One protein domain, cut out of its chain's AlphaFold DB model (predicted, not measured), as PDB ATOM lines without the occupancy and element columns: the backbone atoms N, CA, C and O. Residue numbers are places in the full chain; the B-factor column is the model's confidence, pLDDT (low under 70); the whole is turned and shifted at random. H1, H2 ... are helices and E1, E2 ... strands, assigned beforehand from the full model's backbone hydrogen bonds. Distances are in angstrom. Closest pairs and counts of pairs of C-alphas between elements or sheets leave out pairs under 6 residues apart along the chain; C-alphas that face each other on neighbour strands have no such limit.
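Overview. This is residues 472 to 581 of the 598 residues of an uncharacterized protein of Firmicutes bacterium CAG:272_52_7 (UniProt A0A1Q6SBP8). Look first for a strongly twisted sheet of four strands, E2 E1 E4 E3, with the one helix H1 along one of its faces; apart from this body, the long two-stranded hairpin of E5 and E6 makes an arm. The printed part has 110 residues, with one named helix and six named strands in the order E1 E2 H1 E3 E4 E5 E6. The larger sheet is mixed and the arm is antiparallel; the class is mixed, helices and strands, and under half of the residues, 52 of 110, are in named elements. The whole is compact, with a radius of gyration of the C-alphas of 14.6 A and spans of 48 by 35 by 22 A.

Arrangement. Start at the inner strands E1, residues 472 to 478, and E4, residues 535 to 540, which are parallel at 26 degrees; look at N 477 and O 537, 2.8 A apart. Beside E1 you find the edge strand E2, residues 487 to 492, an antiparallel hairpin with E1 at 163 degrees, with N 474 and O 489 at 2.8 A. The other edge strand is E3, residues 512 to 514, a hairpin with E4, antiparallel at 129 degrees, with N 538 and O 514 at 2.7 A. From edge to edge the strands' lines turn by 78 degrees. H1, residues 498 to 508, is on this sheet, making two layers, a helix layer on one face of a strand layer. Its height over the sheet is 8.7 A; it lies over E1 and runs along the strands, at 15 degrees to E1 on the local plane. The closest C-alphas of H1 and E2 are those of Ile 504 and Gly 487, 6.4 A apart. In H1 every O i to N i+4 pair is within hydrogen-bond range. Then turn to E5, residues 547 to 555, and E6, residues 561 to 570, an antiparallel hairpin at 161 degrees with N 550 and O 567 at 2.8 A. E6 bends by 56 degrees at residue 564. E5 and E4 are apart.

Along the chain. Find C-alpha 472 at (229.708, 272.088, 205.764); from there E1 runs 20.4 A. H1 begins at C-alpha 498, (233.109, 266.424, 219.570), and is 14.8 A long. E2 measures 17.1 A, E4 15.4 A and E3 7.0 A. E5 spans 26.9 A, and E6 runs 26.5 A to C-alpha 570 at (250.271, 259.326, 221.028).

Size, cuts and confidence. The C-alphas farthest apart are those of Asn 482 and Asn 558, 48.4 A. The printed part has no cut. The link E3 to E4, residues 515 to 534, is long. Mean pLDDT of the printed part is 85.0; look for values under 70 at residues 543 to 546, 571 to 572 and 578 to 581.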
ATOM      1  N   PHE A 472     228.620 272.755 206.476       94.88
ATOM      2  CA  PHE A 472     229.708 272.088 205.764       94.88
ATOM      3  C   PHE A 472     229.663 270.585 206.006       94.88
ATOM      4  O   PHE A 472     228.891 270.087 206.832       94.88
ATOM      5  N   LYS A 473     230.511 269.853 205.287       97.69
ATOM      6  CA  LYS A 473     230.546 268.396 205.293       97.69
ATOM      7  C   LYS A 473     231.950 267.854 205.517       97.69
ATOM      8  O   LYS A 473     232.867 268.128 204.744       97.69
ATOM      9  N   LEU A 474     232.088 266.995 206.523       97.19
ATOM     10  CA  LEU A 474     233.299 266.219 206.781       97.19
ATOM     11  C   LEU A 474     233.083 264.767 206.391       97.19
ATOM     12  O   LEU A 474     232.117 264.143 206.822       97.19
ATOM     13  N   GLN A 475     233.989 264.216 205.590       98.06
ATOM     14  CA  GLN A 475     233.909 262.848 205.085       98.06
ATOM     15  C   GLN A 475     235.100 262.031 205.571       98.06
ATOM     16  O   GLN A 475     236.237 262.412 205.316       98.06
ATOM     17  N   PHE A 476     234.860 260.889 206.214       97.69
ATOM     18  CA  PHE A 476     235.919 260.093 206.834       97.69
ATOM     19  C   PHE A 476     236.094 258.747 206.128       97.69
ATOM     20  O   PHE A 476     235.182 257.915 206.106       97.69
ATOM     21  N   ARG A 477     237.279 258.532 205.551       97.94
ATOM     22  CA  ARG A 477     237.588 257.435 204.620       97.94
ATOM     23  C   ARG A 477     238.816 256.635 205.035       97.94
ATOM     24  O   ARG A 477     239.705 257.128 205.731       97.94
ATOM     25  N   LYS A 478     238.933 255.398 204.544       96.88
ATOM     26  CA  LYS A 478     240.208 254.662 204.548       96.88
ATOM     27  C   LYS A 478     241.167 255.261 203.525       96.88
ATOM     28  O   LYS A 478     240.747 255.810 202.509       96.88
ATOM     29  N   ARG A 479     242.472 255.064 203.741       95.00
ATOM     30  CA  ARG A 479     243.528 255.358 202.757       95.00
ATOM     31  C   ARG A 479     243.121 254.878 201.355       95.00
ATOM     32  O   ARG A 479     242.788 253.710 201.178       95.00
ATOM     33  N   LYS A 480     243.194 255.778 200.367       94.38
ATOM     34  CA  LYS A 480     242.844 255.580 198.945       94.38
ATOM     35  C   LYS A 480     241.374 255.253 198.641       94.38
ATOM     36  O   LYS A 480     241.050 255.079 197.467       94.38
ATOM     37  N   SER A 481     240.496 255.208 199.639       95.81
ATOM     38  CA  SER A 481     239.075 254.913 199.446       95.81
ATOM     39  C   SER A 481     238.332 256.080 198.791       95.81
ATOM     40  O   SER A 481     238.730 257.239 198.913       95.81
ATOM     41  N   ASN A 482     237.251 255.771 198.082       95.12
ATOM     42  CA  ASN A 482     236.278 256.771 197.633       95.12
ATOM     43  C   ASN A 482     235.007 256.748 198.496       95.12
ATOM     44  O   ASN A 482     234.177 257.643 198.360       95.12
ATOM     45  N   ASP A 483     234.881 255.763 199.385       96.69
ATOM     46  CA  ASP A 483     233.727 255.584 200.251       96.69
ATOM     47  C   ASP A 483     233.975 256.250 201.602       96.69
ATOM     48  O   ASP A 483     235.099 256.279 202.110       96.69
ATOM     49  N   ASN A 484     232.909 256.759 202.214       96.88
ATOM     50  CA  ASN A 484     232.945 257.338 203.556       96.88
ATOM     51  C   ASN A 484     232.941 256.219 204.609       96.88
ATOM     52  O   ASN A 484     231.984 256.068 205.364       96.88
ATOM     53  N   ASP A 485     234.011 255.414 204.614       97.75
ATOM     54  CA  ASP A 485     234.182 254.188 205.406       97.75
ATOM     55  C   ASP A 485     233.827 254.326 206.892       97.75
ATOM     56  O   ASP A 485     233.413 253.348 207.515       97.75
ATOM     57  N   PHE A 486     234.038 255.510 207.469       97.38
ATOM     58  CA  PHE A 486     233.840 255.757 208.899       97.38
ATOM     59  C   PHE A 486     232.643 256.663 209.187       97.38
ATOM     60  O   PHE A 486     232.109 256.628 210.295       97.38
ATOM     61  N   GLY A 487     232.170 257.403 208.183       97.25
ATOM     62  CA  GLY A 487     230.964 258.215 208.262       97.25
ATOM     63  C   GLY A 487     231.128 259.614 207.681       97.25
ATOM     64  O   GLY A 487     232.092 259.941 206.983       97.25
ATOM     65  N   THR A 488     230.123 260.441 207.942       98.06
ATOM     66  CA  THR A 488     230.054 261.839 207.520       98.06
ATOM     67  C   THR A 488     229.478 262.659 208.666       98.06
ATOM     68  O   THR A 488     228.572 262.182 209.345       98.06
ATOM     69  N   ILE A 489     230.009 263.862 208.874       97.94
ATOM     70  CA  ILE A 489     229.465 264.851 209.811       97.94
ATOM     71  C   ILE A 489     229.040 266.065 208.987       97.94
ATOM     72  O   ILE A 489     229.829 266.577 208.194       97.94
ATOM     73  N   GLU A 490     227.792 266.498 209.157       97.88
ATOM     74  CA  GLU A 490     227.254 267.721 208.557       97.88
ATOM     75  C   GLU A 490     226.771 268.639 209.673       97.88
ATOM     76  O   GLU A 490     225.948 268.249 210.503       97.88
ATOM     77  N   ALA A 491     227.322 269.844 209.719       95.50
ATOM     78  CA  ALA A 491     227.028 270.813 210.764       95.50
ATOM     79  C   ALA A 491     227.315 272.239 210.288       95.50
ATOM     80  O   ALA A 491     228.079 272.453 209.343       95.50
ATOM     81  N   ARG A 492     226.716 273.221 210.972       93.12
ATOM     82  CA  ARG A 492     227.083 274.638 210.846       93.12
ATOM     83  C   ARG A 492     228.557 274.805 211.198       93.12
ATOM     84  O   ARG A 492     229.017 274.196 212.164       93.12
ATOM     85  N   TRP A 493     229.295 275.637 210.464       88.94
ATOM     86  CA  TRP A 493     230.667 275.964 210.867       88.94
ATOM     87  C   TRP A 493     230.689 276.561 212.284       88.94
ATOM     88  O   TRP A 493     229.784 277.302 212.673       88.94
ATOM     89  N   GLY A 494     231.721 276.235 213.059       84.12
ATOM     90  CA  GLY A 494     231.864 276.624 214.462       84.12
ATOM     91  C   GLY A 494     231.081 275.760 215.457       84.12
ATOM     92  O   GLY A 494     231.260 275.940 216.659       84.12
ATOM     93  N   LYS A 495     230.223 274.830 215.004       88.44
ATOM     94  CA  LYS A 495     229.458 273.956 215.908       88.44
ATOM     95  C   LYS A 495     230.406 273.004 216.638       88.44
ATOM     96  O   LYS A 495     231.298 272.440 216.002       88.44
ATOM     97  N   ASN A 496     230.183 272.786 217.931       87.94
ATOM     98  CA  ASN A 496     230.820 271.689 218.650       87.94
ATOM     99  C   ASN A 496     230.281 270.351 218.112       87.94
ATOM    100  O   ASN A 496     229.079 270.088 218.165       87.94
ATOM    101  N   ILE A 497     231.185 269.542 217.568       91.69
ATOM    102  CA  ILE A 497     230.924 268.233 216.956       91.69
ATOM    103  C   ILE A 497     231.741 267.120 217.627       91.69
ATOM    104  O   ILE A 497     231.969 266.071 217.029       91.69
ATOM    105  N   GLU A 498     232.237 267.352 218.845       88.69
ATOM    106  CA  GLU A 498     233.109 266.424 219.570       88.69
ATOM    107  C   GLU A 498     232.458 265.047 219.748       88.69
ATOM    108  O   GLU A 498     233.083 264.029 219.458       88.69
ATOM    109  N   ALA A 499     231.178 265.003 220.126       92.62
ATOM    110  CA  ALA A 499     230.454 263.748 220.311       92.62
ATOM    111  C   ALA A 499     230.307 262.965 218.992       92.62
ATOM    112  O   ALA A 499     230.519 261.751 218.955       92.62
ATOM    113  N   GLU A 500     229.964 263.646 217.897       96.06
ATOM    114  CA  GLU A 500     229.875 263.044 216.567       96.06
ATOM    115  C   GLU A 500     231.248 262.565 216.071       96.06
ATOM    116  O   GLU A 500     231.356 261.477 215.497       96.06
ATOM    117  N   TYR A 501     232.303 263.346 216.316       94.12
ATOM    118  CA  TYR A 501     233.679 263.004 215.968       94.12
ATOM    119  C   TYR A 501     234.198 261.801 216.765       94.12
ATOM    120  O   TYR A 501     234.796 260.895 216.182       94.12
ATOM    121  N   ASP A 502     233.909 261.712 218.062       93.38
ATOM    122  CA  ASP A 502     234.288 260.569 218.896       93.38
ATOM    123  C   ASP A 502     233.692 259.253 218.380       93.38
ATOM    124  O   ASP A 502     234.355 258.212 218.387       93.38
ATOM    125  N   GLU A 503     232.462 259.275 217.858       96.69
ATOM    126  CA  GLU A 503     231.856 258.109 217.204       96.69
ATOM    127  C   GLU A 503     232.572 257.728 215.897       96.69
ATOM    128  O   GLU A 503     232.717 256.536 215.592       96.69
ATOM    129  N   ILE A 504     233.070 258.708 215.134       96.62
ATOM    130  CA  ILE A 504     233.933 258.456 213.972       96.62
ATOM    131  C   ILE A 504     235.245 257.801 214.417       96.62
ATOM    132  O   ILE A 504     235.642 256.787 213.839       96.62
ATOM    133  N   VAL A 505     235.898 258.324 215.460       92.62
ATOM    134  CA  VAL A 505     237.164 257.789 215.990       92.62
ATOM    135  C   VAL A 505     236.994 256.352 216.484       92.62
ATOM    136  O   VAL A 505     237.806 255.490 216.137       92.62
ATOM    137  N   LYS A 506     235.908 256.049 217.212       94.31
ATOM    138  CA  LYS A 506     235.580 254.685 217.669       94.31
ATOM    139  C   LYS A 506     235.464 253.700 216.505       94.31
ATOM    140  O   LYS A 506     235.997 252.595 216.585       94.31
ATOM    141  N   LYS A 507     234.812 254.095 215.403       95.44
ATOM    142  CA  LYS A 507     234.698 253.269 214.184       95.44
ATOM    143  C   LYS A 507     236.022 253.151 213.434       95.44
ATOM    144  O   LYS A 507     236.334 252.099 212.877       95.44
ATOM    145  N   ALA A 508     236.788 254.237 213.387       93.12
ATOM    146  CA  ALA A 508     238.050 254.306 212.672       93.12
ATOM    147  C   ALA A 508     239.172 253.540 213.377       93.12
ATOM    148  O   ALA A 508     240.074 253.046 212.697       93.12
ATOM    149  N   GLY A 509     239.128 253.426 214.707       90.19
ATOM    150  CA  GLY A 509     240.214 252.860 215.508       90.19
ATOM    151  C   GLY A 509     241.494 253.702 215.465       90.19
ATOM    152  O   GLY A 509     242.575 253.194 215.738       90.19
ATOM    153  N   SER A 510     241.389 254.965 215.053       87.69
ATOM    154  CA  SER A 510     242.467 255.951 215.041       87.69
ATOM    155  C   SER A 510     241.851 257.342 215.056       87.69
ATOM    156  O   SER A 510     240.790 257.559 214.470       87.69
ATOM    157  N   LYS A 511     242.548 258.275 215.701       86.88
ATOM    158  CA  LYS A 511     242.225 259.700 215.673       86.88
ATOM    159  C   LYS A 511     243.044 260.483 214.648       86.88
ATOM    160  O   LYS A 511     242.767 261.651 214.471       86.88
ATOM    161  N   PHE A 512     244.019 259.869 213.970       87.31
ATOM    162  CA  PHE A 512     244.868 260.556 212.990       87.31
ATOM    163  C   PHE A 512     244.240 260.564 211.594       87.31
ATOM    164  O   PHE A 512     243.948 259.512 211.011       87.31
ATOM    165  N   TRP A 513     244.112 261.759 211.035       90.50
ATOM    166  CA  TRP A 513     243.470 262.029 209.759       90.50
ATOM    167  C   TRP A 513     244.364 262.878 208.869       90.50
ATOM    168  O   TRP A 513     245.047 263.776 209.338       90.50
ATOM    169  N   SER A 514     244.336 262.613 207.570       91.38
ATOM    170  CA  SER A 514     245.027 263.404 206.552       91.38
ATOM    171  C   SER A 514     244.035 263.839 205.484       91.38
ATOM    172  O   SER A 514     243.166 263.061 205.104       91.38
ATOM    173  N   GLU A 515     244.172 265.049 204.951       92.56
ATOM    174  CA  GLU A 515     243.405 265.473 203.768       92.56
ATOM    175  C   GLU A 515     243.946 264.856 202.466       92.56
ATOM    176  O   GLU A 515     243.275 264.836 201.430       92.56
ATOM    177  N   ASN A 516     245.156 264.289 202.502       93.12
ATOM    178  CA  ASN A 516     245.750 263.587 201.378       93.12
ATOM    179  C   ASN A 516     245.147 262.179 201.259       93.12
ATOM    180  O   ASN A 516     245.188 261.367 202.185       93.12
ATOM    181  N   LYS A 517     244.666 261.837 200.059       94.94
ATOM    182  CA  LYS A 517     244.102 260.518 199.725       94.94
ATOM    183  C   LYS A 517     245.021 259.340 200.071       94.94
ATOM    184  O   LYS A 517     244.548 258.223 200.300       94.94
ATOM    185  N   TYR A 518     246.329 259.563 200.120       93.56
ATOM    186  CA  TYR A 518     247.328 258.569 200.490       93.56
ATOM    187  C   TYR A 518     247.548 258.426 201.999       93.56
ATOM    188  O   TYR A 518     248.353 257.575 202.372       93.56
ATOM    189  N   ALA A 519     246.798 259.145 202.841       90.75
ATOM    190  CA  ALA A 519     246.995 259.219 204.286       90.75
ATOM    191  C   ALA A 519     248.442 259.601 204.647       90.75
ATOM    192  O   ALA A 519     249.074 258.952 205.472       90.75
ATOM    193  N   GLU A 520     248.972 260.608 203.954       89.06
ATOM    194  CA  GLU A 520     250.313 261.171 204.158       89.06
ATOM    195  C   GLU A 520     250.199 262.514 204.883       89.06
ATOM    196  O   GLU A 520     249.157 263.160 204.802       89.06
ATOM    197  N   GLY A 521     251.253 262.942 205.576       81.88
ATOM    198  CA  GLY A 521     251.237 264.204 206.315       81.88
ATOM    199  C   GLY A 521     250.924 265.430 205.431       81.88
ATOM    200  O   GLY A 521     251.151 265.380 204.215       81.88
ATOM    201  N   PRO A 522     250.443 266.540 206.019       83.12
ATOM    202  CA  PRO A 522     250.212 266.749 207.453       83.12
ATOM    203  C   PRO A 522     248.996 265.972 207.988       83.12
ATOM    204  O   PRO A 522     248.115 265.565 207.226       83.12
ATOM    205  N   TYR A 523     248.991 265.714 209.298       82.56
ATOM    206  CA  TYR A 523     247.917 264.997 209.982       82.56
ATOM    207  C   TYR A 523     247.238 265.918 210.991       82.56
ATOM    208  O   TYR A 523     247.934 266.575 211.752       82.56
ATOM    209  N   THR A 524     245.910 265.880 211.052       81.19
ATOM    210  CA  THR A 524     245.130 266.414 212.176       81.19
ATOM    211  C   THR A 524     244.632 265.254 213.031       81.19
ATOM    212  O   THR A 524     244.427 264.143 212.526       81.19
ATOM    213  N   ASN A 525     244.470 265.469 214.334       76.50
ATOM    214  CA  ASN A 525     244.129 264.396 215.271       76.50
ATOM    215  C   ASN A 525     242.925 264.663 216.184       76.50
ATOM    216  O   ASN A 525     242.489 263.782 216.931       76.50
ATOM    217  N   TYR A 526     242.352 265.853 216.097       80.31
ATOM    218  CA  TYR A 526     241.157 266.256 216.817       80.31
ATOM    219  C   TYR A 526     240.354 267.142 215.902       80.31
ATOM    220  O   TYR A 526     240.947 268.057 215.363       80.31
ATOM    221  N   ILE A 527     239.055 266.885 215.739       84.88
ATOM    222  CA  ILE A 527     238.140 267.695 214.926       84.88
ATOM    223  C   ILE A 527     236.852 267.894 215.740       84.88
ATOM    224  O   ILE A 527     235.803 267.344 215.421       84.88
ATOM    225  N   GLY A 528     236.955 268.614 216.861       82.12
ATOM    226  CA  GLY A 528     235.825 268.849 217.774       82.12
ATOM    227  C   GLY A 528     234.977 270.076 217.443       82.12
ATOM    228  O   GLY A 528     233.905 270.250 218.014       82.12
ATOM    229  N   VAL A 529     235.420 270.916 216.505       83.62
ATOM    230  CA  VAL A 529     234.668 272.081 216.022       83.62
ATOM    231  C   VAL A 529     234.554 272.009 214.507       83.62
ATOM    232  O   VAL A 529     235.538 271.762 213.809       83.62
ATOM    233  N   MET A 530     233.346 272.228 213.993       88.00
ATOM    234  CA  MET A 530     233.073 272.153 212.566       88.00
ATOM    235  C   MET A 530     233.828 273.254 211.792       88.00
ATOM    236  O   MET A 530     233.630 274.438 212.082       88.00
ATOM    237  N   PRO A 531     234.656 272.920 210.786       87.62
ATOM    238  CA  PRO A 531     235.412 273.908 210.022       87.62
ATOM    239  C   PRO A 531     234.545 274.650 208.991       87.62
ATOM    240  O   PRO A 531     233.375 274.343 208.766       87.62
ATOM    241  N   GLN A 532     235.151 275.642 208.341       86.75
ATOM    242  CA  GLN A 532     234.525 276.569 207.387       86.75
ATOM    243  C   GLN A 532     234.590 276.111 205.916       86.75
ATOM    244  O   GLN A 532     234.507 276.921 204.991       86.75
ATOM    245  N   ARG A 533     234.818 274.818 205.683       90.56
ATOM    246  CA  ARG A 533     234.859 274.220 204.347       90.56
ATOM    247  C   ARG A 533     234.557 272.734 204.418       90.56
ATOM    248  O   ARG A 533     234.729 272.108 205.462       90.56
ATOM    249  N   ASP A 534     234.180 272.171 203.280       94.81
ATOM    250  CA  ASP A 534     234.079 270.726 203.132       94.81
ATOM    251  C   ASP A 534     235.476 270.095 203.140       94.81
ATOM    252  O   ASP A 534     236.400 270.592 202.484       94.81
ATOM    253  N   ILE A 535     235.632 268.991 203.872       94.00
ATOM    254  CA  ILE A 535     236.912 268.283 203.997       94.00
ATOM    255  C   ILE A 535     236.696 266.777 203.871       94.00
ATOM    256  O   ILE A 535     235.766 266.201 204.436       94.00
ATOM    257  N   THR A 536     237.583 266.118 203.127       96.94
ATOM    258  CA  THR A 536     237.678 264.657 203.112       96.94
ATOM    259  C   THR A 536     238.933 264.224 203.851       96.94
ATOM    260  O   THR A 536     240.042 264.504 203.408       96.94
ATOM    261  N   TYR A 537     238.741 263.485 204.933       95.81
ATOM    262  CA  TYR A 537     239.789 262.936 205.772       95.81
ATOM    263  C   TYR A 537     240.034 261.455 205.479       95.81
ATOM    264  O   TYR A 537     239.110 260.650 205.352       95.81
ATOM    265  N   TYR A 538     241.308 261.081 205.430       96.19
ATOM    266  CA  TYR A 538     241.804 259.733 205.204       96.19
ATOM    267  C   TYR A 538     242.549 259.249 206.446       96.19
ATOM    268  O   TYR A 538     243.514 259.872 206.887       96.19
ATOM    269  N   ARG A 539     242.095 258.127 207.012       94.81
ATOM    270  CA  ARG A 539     242.635 257.570 208.257       94.81
ATOM    271  C   ARG A 539     244.105 257.179 208.109       94.81
ATOM    272  O   ARG A 539     244.434 256.326 207.277       94.81
ATOM    273  N   TYR A 540     244.935 257.695 209.005       89.31
ATOM    274  CA  TYR A 540     246.291 257.224 209.274       89.31
ATOM    275  C   TYR A 540     246.299 256.370 210.550       89.31
ATOM    276  O   TYR A 540     245.565 256.652 211.495       89.31
ATOM    277  N   ILE A 541     247.083 255.292 210.583       84.44
ATOM    278  CA  ILE A 541     247.277 254.466 211.785       84.44
ATOM    279  C   ILE A 541     248.708 254.713 212.248       84.44
ATOM    280  O   ILE A 541     249.636 254.452 211.487       84.44
ATOM    281  N   THR A 542     248.864 255.226 213.466       74.50
ATOM    282  CA  THR A 542     250.173 255.426 214.095       74.50
ATOM    283  C   THR A 542     250.624 254.157 214.824       74.50
ATOM    284  O   THR A 542     249.796 253.407 215.342       74.50
ATOM    285  N   ASP A 543     251.933 253.921 214.848       67.12
ATOM    286  CA  ASP A 543     252.631 252.850 215.567       67.12
ATOM    287  C   ASP A 543     253.575 253.395 216.665       67.12
ATOM    288  O   ASP A 543     254.357 252.642 217.247       67.12
ATOM    289  N   GLY A 544     253.507 254.703 216.946       61.09
ATOM    290  CA  GLY A 544     254.443 255.412 217.821       61.09
ATOM    291  C   GLY A 544     254.302 255.116 219.321       61.09
ATOM    292  O   GLY A 544     253.226 254.795 219.822       61.09
ATOM    293  N   TYR A 545     255.411 255.290 220.051       57.25
ATOM    294  CA  TYR A 545     255.483 255.271 221.518       57.25
ATOM    295  C   TYR A 545     255.621 256.707 222.060       57.25
ATOM    296  O   TYR A 545     256.373 257.498 221.500       57.25
ATOM    297  N   GLY A 546     254.947 257.032 223.172       68.44
ATOM    298  CA  GLY A 546     255.007 258.350 223.833       68.44
ATOM    299  C   GLY A 546     253.727 259.174 223.665       68.44
ATOM    300  O   GLY A 546     252.809 258.730 222.987       68.44
ATOM    301  N   THR A 547     253.652 260.355 224.290       72.06
ATOM    302  CA  THR A 547     252.490 261.261 224.203       72.06
ATOM    303  C   THR A 547     252.917 262.720 224.027       72.06
ATOM    304  O   THR A 547     253.816 263.171 224.734       72.06
ATOM    305  N   SER A 548     252.225 263.465 223.168       74.06
ATOM    306  CA  SER A 548     252.344 264.914 222.975       74.06
ATOM    307  C   SER A 548     251.038 265.613 223.371       74.06
ATOM    308  O   SER A 548     249.958 265.037 223.224       74.06
ATOM    309  N   THR A 549     251.122 266.854 223.856       78.19
ATOM    310  CA  THR A 549     249.954 267.671 224.224       78.19
ATOM    311  C   THR A 549     249.995 269.016 223.505       78.19
ATOM    312  O   THR A 549     251.013 269.700 223.527       78.19
ATOM    313  N   MET A 550     248.875 269.391 222.891       78.38
ATOM    314  CA  MET A 550     248.631 270.704 222.297       78.38
ATOM    315  C   MET A 550     247.667 271.493 223.188       78.38
ATOM    316  O   MET A 550     246.618 270.975 223.564       78.38
ATOM    317  N   THR A 551     248.006 272.740 223.508       76.62
ATOM    318  CA  THR A 551     247.230 273.596 224.419       76.62
ATOM    319  C   THR A 551     246.700 274.826 223.691       76.62
ATOM    320  O   THR A 551     247.466 275.538 223.042       76.62
ATOM    321  N   TYR A 552     245.405 275.109 223.843       74.00
ATOM    322  CA  TYR A 552     244.756 276.289 223.271       74.00
ATOM    323  C   TYR A 552     244.630 277.387 224.319       74.00
ATOM    324  O   TYR A 552     244.203 277.128 225.446       74.00
ATOM    325  N   TYR A 553     244.957 278.617 223.931       77.31
ATOM    326  CA  TYR A 553     244.819 279.810 224.761       77.31
ATOM    327  C   TYR A 553     243.897 280.827 224.084       77.31
ATOM    328  O   TYR A 553     243.940 280.984 222.867       77.31
ATOM    329  N   GLY A 554     243.087 281.523 224.879       73.69
ATOM    330  CA  GLY A 554     242.224 282.619 224.445       73.69
ATOM    331  C   GLY A 554     242.522 283.869 225.256       73.69
ATOM    332  O   GLY A 554     242.689 283.789 226.471       73.69
ATOM    333  N   GLU A 555     242.611 285.012 224.588       79.56
ATOM    334  CA  GLU A 555     242.805 286.310 225.232       79.56
ATOM    335  C   GLU A 555     241.492 286.774 225.883       79.56
ATOM    336  O   GLU A 555     240.438 286.769 225.244       79.56
ATOM    337  N   ASP A 556     241.530 287.118 227.171       76.06
ATOM    338  CA  ASP A 556     240.385 287.695 227.875       76.06
ATOM    339  C   ASP A 556     240.222 289.202 227.591       76.06
ATOM    340  O   ASP A 556     241.053 289.834 226.939       76.06
ATOM    341  N   LEU A 557     239.145 289.813 228.102       73.50
ATOM    342  CA  LEU A 557     238.844 291.240 227.887       73.50
ATOM    343  C   LEU A 557     239.916 292.205 228.434       73.50
ATOM    344  O   LEU A 557     239.861 293.396 228.136       73.50
ATOM    345  N   ASN A 558     240.867 291.718 229.235       81.06
ATOM    346  CA  ASN A 558     241.983 292.499 229.769       81.06
ATOM    347  C   ASN A 558     243.296 292.248 229.010       81.06
ATOM    348  O   ASN A 558     244.338 292.756 229.425       81.06
ATOM    349  N   GLY A 559     243.265 291.463 227.932       78.75
ATOM    350  CA  GLY A 559     244.444 291.118 227.147       78.75
ATOM    351  C   GLY A 559     245.283 289.975 227.731       78.75
ATOM    352  O   GLY A 559     246.470 289.854 227.422       78.75
ATOM    353  N   VAL A 560     244.723 289.159 228.636       82.94
ATOM    354  CA  VAL A 560     245.452 288.052 229.278       82.94
ATOM    355  C   VAL A 560     245.055 286.719 228.655       82.94
ATOM    356  O   VAL A 560     243.883 286.349 228.637       82.94
ATOM    357  N   TYR A 561     246.044 285.956 228.183       82.69
ATOM    358  CA  TYR A 561     245.826 284.619 227.633       82.69
ATOM    359  C   TYR A 561     245.491 283.603 228.729       82.69
ATOM    360  O   TYR A 561     246.320 283.278 229.580       82.69
ATOM    361  N   GLN A 562     244.282 283.056 228.663       79.69
ATOM    362  CA  GLN A 562     243.798 281.980 229.517       79.69
ATOM    363  C   GLN A 562     243.808 280.665 228.746       79.69
ATOM    364  O   GLN A 562     243.436 280.618 227.574       79.69
ATOM    365  N   LYS A 563     244.220 279.576 229.403       83.12
ATOM    366  CA  LYS A 563     244.124 278.242 228.806       83.12
ATOM    367  C   LYS A 563     242.652 277.876 228.618       83.12
ATOM    368  O   LYS A 563     241.908 277.859 229.596       83.12
ATOM    369  N   ILE A 564     242.267 277.541 227.389       71.81
ATOM    370  CA  ILE A 564     240.917 277.092 227.044       71.81
ATOM    371  C   ILE A 564     240.806 275.576 227.274       71.81
ATOM    372  O   ILE A 564     239.986 275.144 228.078       71.81
ATOM    373  N   PHE A 565     241.656 274.766 226.627       70.50
ATOM    374  CA  PHE A 565     241.704 273.304 226.794       70.50
ATOM    375  C   PHE A 565     243.024 272.698 226.272       70.50
ATOM    376  O   PHE A 565     243.809 273.371 225.602       70.50
ATOM    377  N   ASP A 566     243.245 271.417 226.586       78.69
ATOM    378  CA  ASP A 566     244.386 270.605 226.150       78.69
ATOM    379  C   ASP A 566     243.912 269.431 225.276       78.69
ATOM    380  O   ASP A 566     242.890 268.810 225.565       78.69
ATOM    381  N   ILE A 567     244.690 269.078 224.253       73.19
ATOM    382  CA  ILE A 567     244.511 267.877 223.429       73.19
ATOM    383  C   ILE A 567     245.765 267.014 223.559       73.19
ATOM    384  O   ILE A 567     246.846 267.436 223.155       73.19
ATOM    385  N   THR A 568     245.624 265.786 224.064       74.12
ATOM    386  CA  THR A 568     246.742 264.836 224.234       74.12
ATOM    387  C   THR A 568     246.658 263.676 223.241       74.12
ATOM    388  O   THR A 568     245.583 263.121 222.980       74.12
ATOM    389  N   PHE A 569     247.795 263.271 222.675       70.31
ATOM    390  CA  PHE A 569     247.870 262.233 221.646       70.31
ATOM    391  C   PHE A 569     249.177 261.451 221.638       70.31
ATOM    392  O   PHE A 569     250.174 261.912 222.171       70.31
ATOM    393  N   ASP A 570     249.148 260.263 221.031       70.50
ATOM    394  CA  ASP A 570     250.271 259.326 221.028       70.50
ATOM    395  C   ASP A 570     251.308 259.668 219.944       70.50
ATOM    396  O   ASP A 570     250.956 259.937 218.794       70.50
ATOM    397  N   GLY A 571     252.584 259.618 220.321       69.19
ATOM    398  CA  GLY A 571     253.766 259.907 219.505       69.19
ATOM    399  C   GLY A 571     254.518 261.178 219.928       69.19
ATOM    400  O   GLY A 571     254.008 262.010 220.685       69.19
ATOM    401  N   THR A 572     255.767 261.291 219.474       68.81
ATOM    402  CA  THR A 572     256.718 262.375 219.784       68.81
ATOM    403  C   THR A 572     257.141 263.104 218.503       68.81
ATOM    404  O   THR A 572     256.909 262.600 217.407       68.81
ATOM    405  N   ASP A 573     257.767 264.279 218.632       72.62
ATOM    406  CA  ASP A 573     258.353 265.054 217.519       72.62
ATOM    407  C   ASP A 573     257.349 265.618 216.486       72.62
ATOM    408  O   ASP A 573     257.674 265.811 215.311       72.62
ATOM    409  N   TYR A 574     256.120 265.917 216.919       72.56
ATOM    410  CA  TYR A 574     255.106 266.588 216.097       72.56
ATOM    411  C   TYR A 574     255.156 268.117 216.234       72.56
ATOM    412  O   TYR A 574     255.540 268.649 217.272       72.56
ATOM    413  N   TYR A 575     254.717 268.828 215.191       71.88
ATOM    414  CA  TYR A 575     254.572 270.286 215.180       71.88
ATOM    415  C   TYR A 575     253.158 270.685 214.743       71.88
ATOM    416  O   TYR A 575     252.551 270.007 213.917       71.88
ATOM    417  N   VAL A 576     252.655 271.793 215.292       71.81
ATOM    418  CA  VAL A 576     251.322 272.334 214.982       71.81
ATOM    419  C   VAL A 576     251.307 272.897 213.563       71.81
ATOM    420  O   VAL A 576     252.166 273.706 213.194       71.81
ATOM    421  N   THR A 577     250.314 272.492 212.778       71.38
ATOM    422  CA  THR A 577     250.098 272.954 211.401       71.38
ATOM    423  C   THR A 577     248.874 273.866 211.297       71.38
ATOM    424  O   THR A 577     248.248 274.190 212.307       71.38
ATOM    425  N   ASP A 578     248.564 274.378 210.104       68.00
ATOM    426  CA  ASP A 578     247.379 275.226 209.906       68.00
ATOM    427  C   ASP A 578     246.086 274.415 210.133       68.00
ATOM    428  O   ASP A 578     245.083 274.956 210.589       68.00
ATOM    429  N   GLU A 579     246.141 273.106 209.884       65.62
ATOM    430  CA  GLU A 579     245.060 272.132 210.045       65.62
ATOM    431  C   GLU A 579     244.662 271.883 211.509       65.62
ATOM    432  O   GLU A 579     243.569 271.385 211.770       65.62
ATOM    433  N   ASP A 580     245.516 272.248 212.465       67.38
ATOM    434  CA  ASP A 580     245.259 272.122 213.904       67.38
ATOM    435  C   ASP A 580     244.639 273.402 214.499       67.38
ATOM    436  O   ASP A 580     244.432 273.514 215.710       67.38
ATOM    437  N   ARG A 581     244.356 274.413 213.669       68.62
ATOM    438  CA  ARG A 581     243.863 275.721 214.120       68.62
ATOM    439  C   ARG A 581     242.343 275.794 214.019       68.62
ATOM    440  O   ARG A 581     241.773 275.709 212.935       68.62
TER     441      ARG A 581